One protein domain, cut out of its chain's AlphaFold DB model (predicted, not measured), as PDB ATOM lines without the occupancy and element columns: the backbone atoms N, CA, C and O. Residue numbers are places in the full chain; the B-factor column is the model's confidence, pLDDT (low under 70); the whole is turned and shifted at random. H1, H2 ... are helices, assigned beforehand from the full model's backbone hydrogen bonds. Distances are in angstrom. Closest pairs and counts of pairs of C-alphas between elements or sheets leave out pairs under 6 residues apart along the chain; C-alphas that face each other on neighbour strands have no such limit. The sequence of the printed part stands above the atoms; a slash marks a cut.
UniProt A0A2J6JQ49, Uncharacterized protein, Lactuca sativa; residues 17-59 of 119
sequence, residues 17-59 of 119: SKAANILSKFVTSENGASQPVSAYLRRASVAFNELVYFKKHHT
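Overview. This is residues 17 to 59 of the 119 residues of an uncharacterized protein of Lactuca sativa (UniProt A0A2J6JQ49). You are looking at a helical hairpin with unequal arms: a shorter helix, H1, packs side by side on a long one, H2, and a link of six residues folds the backbone back between them. H2 makes the length of the rod, 38 by 17 by 10 A. The printed part has 43 residues with two named helices, H1 then H2, and no named strand; its class is all helix, and it is loose, with a radius of gyration of the C-alphas of 11.5 A.

Arrangement. Start with H1, residues 17 to 28, and go on to H2, residues 35 to 57. They touch, and the closest C-alphas, those of Ala 20 and Phe 48, are 5.3 A apart. Their lines stand at a shallow tilt of 28 degrees, opposite ways, as a helical hairpin. In H1 and H2 every O i to N i+4 pair is within hydrogen-bond range.

Along the chain. Find C-alpha 17 at (-14.161, 37.987, 6.948); from there H1 runs 16.8 A to C-alpha 28. H2 begins at C-alpha 35, (-3.459, 20.338, 22.792), and runs 33.3 A to C-alpha 57 at (-15.985, 32.615, -5.513).

Size, cuts and confidence. Look to Gly 32 and Thr 59 for the two C-alphas farthest apart, 38.1 A. The link from H1 to H2 is short, and the printed part has no cut. The mean pLDDT of the printed part is 94.1; residue 59 is under 70.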
ATOM      1  N   SER A  17     -15.582  37.663   7.134       96.12
ATOM      2  CA  SER A  17     -14.161  37.987   6.948       96.12
ATOM      3  C   SER A  17     -13.506  38.460   8.248       96.12
ATOM      4  O   SER A  17     -12.372  38.087   8.559       96.12
ATOM      5  N   LYS A  18     -14.226  39.256   9.043       96.81
ATOM      6  CA  LYS A  18     -13.773  39.738  10.348       96.81
ATOM      7  C   LYS A  18     -13.705  38.601  11.360       96.81
ATOM      8  O   LYS A  18     -12.716  38.523  12.084       96.81
ATOM      9  N   ALA A  19     -14.690  37.702  11.371       96.75
ATOM     10  CA  ALA A  19     -14.661  36.504  12.209       96.75
ATOM     11  C   ALA A  19     -13.443  35.615  11.891       96.75
ATOM     12  O   ALA A  19     -12.700  35.253  12.802       96.75
ATOM     13  N   ALA A  20     -13.181  35.352  10.606       97.44
ATOM     14  CA  ALA A  20     -12.021  34.580  10.161       97.44
ATOM     15  C   ALA A  20     -10.693  35.225  10.603       97.44
ATOM     16  O   ALA A  20      -9.809  34.551  11.129       97.44
ATOM     17  N   ASN A  21     -10.574  36.551  10.473       97.06
ATOM     18  CA  ASN A  21      -9.379  37.286  10.891       97.06
ATOM     19  C   ASN A  21      -9.163  37.243  12.418       97.06
ATOM     20  O   ASN A  21      -8.048  36.997  12.878       97.06
ATOM     21  N   ILE A  22     -10.224  37.437  13.213       96.62
ATOM     22  CA  ILE A  22     -10.162  37.325  14.682       96.62
ATOM     23  C   ILE A  22      -9.689  35.924  15.081       96.62
ATOM     24  O   ILE A  22      -8.748  35.798  15.866       96.62
ATOM     25  N   LEU A  23     -10.295  34.881  14.508       96.12
ATOM     26  CA  LEU A  23      -9.961  33.497  14.829       96.12
ATOM     27  C   LEU A  23      -8.526  33.147  14.411       96.12
ATOM     28  O   LEU A  23      -7.790  32.541  15.189       96.12
ATOM     29  N   SER A  24      -8.088  33.596  13.231       96.19
ATOM     30  CA  SER A  24      -6.714  33.400  12.762       96.19
ATOM     31  C   SER A  24      -5.693  34.031  13.706       96.19
ATOM     32  O   SER A  24      -4.696  33.391  14.032       96.19
ATOM     33  N   LYS A  25      -5.940  35.259  14.180       96.94
ATOM     34  CA  LYS A  25      -5.057  35.934  15.144       96.94
ATOM     35  C   LYS A  25      -5.019  35.205  16.485       96.94
ATOM     36  O   LYS A  25      -3.939  34.992  17.034       96.94
ATOM     37  N   PHE A  26      -6.181  34.781  16.978       95.75
ATOM     38  CA  PHE A  26      -6.298  34.063  18.247       95.75
ATOM     39  C   PHE A  26      -5.553  32.719  18.245       95.75
ATOM     40  O   PHE A  26      -4.953  32.330  19.246       95.75
ATOM     41  N   VAL A  27      -5.556  32.014  17.112       95.62
ATOM     42  CA  VAL A  27      -4.821  30.751  16.948       95.62
ATOM     43  C   VAL A  27      -3.305  30.959  16.916       95.62
ATOM     44  O   VAL A  27      -2.567  30.083  17.359       95.62
ATOM     45  N   THR A  28      -2.833  32.091  16.387       94.25
ATOM     46  CA  THR A  28      -1.395  32.412  16.341       94.25
ATOM     47  C   THR A  28      -0.841  32.939  17.662       94.25
ATOM     48  O   THR A  28       0.366  32.891  17.868       94.25
ATOM     49  N   SER A  29      -1.698  33.450  18.548       94.88
ATOM     50  CA  SER A  29      -1.292  33.902  19.880       94.88
ATOM     51  C   SER A  29      -1.140  32.743  20.862       94.88
ATOM     52  O   SER A  29      -1.870  31.753  20.789       94.88
ATOM     53  N   GLU A  30      -0.246  32.902  21.833       91.50
ATOM     54  CA  GLU A  30      -0.134  31.992  22.970       91.50
ATOM     55  C   GLU A  30      -1.342  32.178  23.902       91.50
ATOM     56  O   GLU A  30      -1.502  33.214  24.543       91.50
ATOM     57  N   ASN A  31      -2.247  31.194  23.919       89.31
ATOM     58  CA  ASN A  31      -3.550  31.275  24.593       89.31
ATOM     59  C   ASN A  31      -3.734  30.234  25.713       89.31
ATOM     60  O   ASN A  31      -4.831  30.102  26.254       89.31
ATOM     61  N   GLY A  32      -2.681  29.483  26.058       91.25
ATOM     62  CA  GLY A  32      -2.701  28.481  27.132       91.25
ATOM     63  C   GLY A  32      -3.693  27.328  26.921       91.25
ATOM     64  O   GLY A  32      -3.995  26.606  27.871       91.25
ATOM     65  N   ALA A  33      -4.233  27.154  25.709       91.75
ATOM     66  CA  ALA A  33      -5.190  26.097  25.414       91.75
ATOM     67  C   ALA A  33      -4.525  24.712  25.426       91.75
ATOM     68  O   ALA A  33      -3.389  24.542  24.984       91.75
ATOM     69  N   SER A  34      -5.264  23.694  25.876       95.12
ATOM     70  CA  SER A  34      -4.807  22.304  25.805       95.12
ATOM     71  C   SER A  34      -4.631  21.844  24.352       95.12
ATOM     72  O   SER A  34      -5.264  22.368  23.430       95.12
ATOM     73  N   GLN A  35      -3.794  20.826  24.135       95.12
ATOM     74  CA  GLN A  35      -3.459  20.338  22.792       95.12
ATOM     75  C   GLN A  35      -4.690  19.997  21.922       95.12
ATOM     76  O   GLN A  35      -4.733  20.437  20.767       95.12
ATOM     77  N   PRO A  36      -5.732  19.297  22.428       96.88
ATOM     78  CA  PRO A  36      -6.928  19.014  21.633       96.88
ATOM     79  C   PRO A  36      -7.700  20.279  21.240       96.88
ATOM     80  O   PRO A  36      -8.179  20.389  20.109       96.88
ATOM     81  N   VAL A  37      -7.784  21.255  22.151       96.50
ATOM     82  CA  VAL A  37      -8.471  22.533  21.916       96.50
ATOM     83  C   VAL A  37      -7.710  23.361  20.884       96.50
ATOM     84  O   VAL A  37      -8.313  23.874  19.946       96.50
ATOM     85  N   SER A  38      -6.382  23.422  20.986       95.50
ATOM     86  CA  SER A  38      -5.531  24.093  19.996       95.50
ATOM     87  C   SER A  38      -5.701  23.489  18.594       95.50
ATOM     88  O   SER A  38      -5.897  24.217  17.616       95.50
ATOM     89  N   ALA A  39      -5.728  22.156  18.485       96.88
ATOM     90  CA  ALA A  39      -5.976  21.472  17.215       96.88
ATOM     91  C   ALA A  39      -7.369  21.786  16.641       96.88
ATOM     92  O   ALA A  39      -7.502  22.022  15.438       96.88
ATOM     93  N   TYR A  40      -8.402  21.829  17.489       98.19
ATOM     94  CA  TYR A  40      -9.747  22.233  17.082       98.19
ATOM     95  C   TYR A  40      -9.777  23.675  16.561       98.19
ATOM     96  O   TYR A  40     -10.281  23.914  15.465       98.19
ATOM     97  N   LEU A  41      -9.182  24.620  17.293       97.00
ATOM     98  CA  LEU A  41      -9.142  26.029  16.900       97.00
ATOM     99  C   LEU A  41      -8.411  26.234  15.566       97.00
ATOM    100  O   LEU A  41      -8.868  27.009  14.726       97.00
ATOM    101  N   ARG A  42      -7.315  25.501  15.327       96.75
ATOM    102  CA  ARG A  42      -6.609  25.510  14.034       96.75
ATOM    103  C   ARG A  42      -7.506  25.035  12.894       96.75
ATOM    104  O   ARG A  42      -7.596  25.723  11.880       96.75
ATOM    105  N   ARG A  43      -8.205  23.908  13.069       97.69
ATOM    106  CA  ARG A  43      -9.160  23.397  12.066       97.69
ATOM    107  C   ARG A  43     -10.294  24.386  11.807       97.69
ATOM    108  O   ARG A  43     -10.626  24.637  10.655       97.69
ATOM    109  N   ALA A  44     -10.839  24.990  12.861       97.94
ATOM    110  CA  ALA A  44     -11.885  25.999  12.740       97.94
ATOM    111  C   ALA A  44     -11.398  27.239  11.968       97.94
ATOM    112  O   ALA A  44     -12.098  27.722  11.084       97.94
ATOM    113  N   SER A  45     -10.180  27.720  12.240       97.62
ATOM    114  CA  SER A  45      -9.573  28.835  11.500       97.62
ATOM    115  C   SER A  45      -9.469  28.542   9.999       97.62
ATOM    116  O   SER A  45      -9.851  29.376   9.176       97.62
ATOM    117  N   VAL A  46      -9.029  27.332   9.633       97.88
ATOM    118  CA  VAL A  46      -8.973  26.890   8.229       97.88
ATOM    119  C   VAL A  46     -10.368  26.880   7.599       97.88
ATOM    120  O   VAL A  46     -10.562  27.522   6.569       97.88
ATOM    121  N   ALA A  47     -11.357  26.268   8.254       97.94
ATOM    122  CA  ALA A  47     -12.729  26.196   7.744       97.94
ATOM    123  C   ALA A  47     -13.363  27.586   7.531       97.94
ATOM    124  O   ALA A  47     -14.061  27.817   6.544       97.94
ATOM    125  N   PHE A  48     -13.099  28.550   8.418       96.94
ATOM    126  CA  PHE A  48     -13.580  29.925   8.245       96.94
ATOM    127  C   PHE A  48     -12.943  30.612   7.032       96.94
ATOM    128  O   PHE A  48     -13.633  31.311   6.289       96.94
ATOM    129  N   ASN A  49     -11.645  30.403   6.800       96.19
ATOM    130  CA  ASN A  49     -10.965  30.941   5.621       96.19
ATOM    131  C   ASN A  49     -11.502  30.320   4.324       96.19
ATOM    132  O   ASN A  49     -11.721  31.038   3.344       96.19
ATOM    133  N   GLU A  50     -11.772  29.016   4.329       96.69
ATOM    134  CA  GLU A  50     -12.426  28.319   3.218       96.69
ATOM    135  C   GLU A  50     -13.830  28.866   2.963       96.69
ATOM    136  O   GLU A  50     -14.191  29.112   1.814       96.69
ATOM    137  N   LEU A  51     -14.604  29.155   4.010       95.44
ATOM    138  CA  LEU A  51     -15.935  29.741   3.865       95.44
ATOM    139  C   LEU A  51     -15.883  31.167   3.294       95.44
ATOM    140  O   LEU A  51     -16.716  31.532   2.462       95.44
ATOM    141  N   VAL A  52     -14.891  31.974   3.688       95.12
ATOM    142  CA  VAL A  52     -14.648  33.303   3.092       95.12
ATOM    143  C   VAL A  52     -14.302  33.170   1.609       95.12
ATOM    144  O   VAL A  52     -14.833  33.918   0.781       95.12
ATOM    145  N   TYR A  53     -13.437  32.214   1.263       94.31
ATOM    146  CA  TYR A  53     -13.098  31.907  -0.124       94.31
ATOM    147  C   TYR A  53     -14.342  31.474  -0.907       94.31
ATOM    148  O   TYR A  53     -14.638  32.038  -1.962       94.31
ATOM    149  N   PHE A  54     -15.130  30.555  -0.354       93.38
ATOM    150  CA  PHE A  54     -16.360  30.074  -0.966       93.38
ATOM    151  C   PHE A  54     -17.354  31.214  -1.201       93.38
ATOM    152  O   PHE A  54     -17.804  31.384  -2.328       93.38
ATOM    153  N   LYS A  55     -17.626  32.072  -0.206       89.88
ATOM    154  CA  LYS A  55     -18.517  33.240  -0.367       89.88
ATOM    155  C   LYS A  55     -18.068  34.149  -1.518       89.88
ATOM    156  O   LYS A  55     -18.899  34.668  -2.259       89.88
ATOM    157  N   LYS A  56     -16.756  34.352  -1.663       88.31
ATOM    158  CA  LYS A  56     -16.180  35.220  -2.698       88.31
ATOM    159  C   LYS A  56     -16.273  34.617  -4.102       88.31
ATOM    160  O   LYS A  56     -16.463  35.358  -5.063       88.31
ATOM    161  N   HIS A  57     -16.093  33.305  -4.224       84.50
ATOM    162  CA  HIS A  57     -15.985  32.615  -5.513       84.50
ATOM    163  C   HIS A  57     -17.285  31.937  -5.965       84.50
ATOM    164  O   HIS A  57     -17.476  31.715  -7.156       84.50
ATOM    165  N   HIS A  58     -18.199  31.679  -5.036       79.06
ATOM    166  CA  HIS A  58     -19.523  31.119  -5.272       79.06
ATOM    167  C   HIS A  58     -20.591  32.132  -4.874       79.06
ATOM    168  O   HIS A  58     -21.458  31.843  -4.047       79.06
ATOM    169  N   THR A  59     -20.547  33.332  -5.466       64.88
ATOM    170  CA  THR A  59     -21.699  34.234  -5.419       64.88
ATOM    171  C   THR A  59     -22.870  33.480  -6.037       64.88
ATOM    172  O   THR A  59     -22.950  33.289  -7.251       64.88
TER     173      THR A  59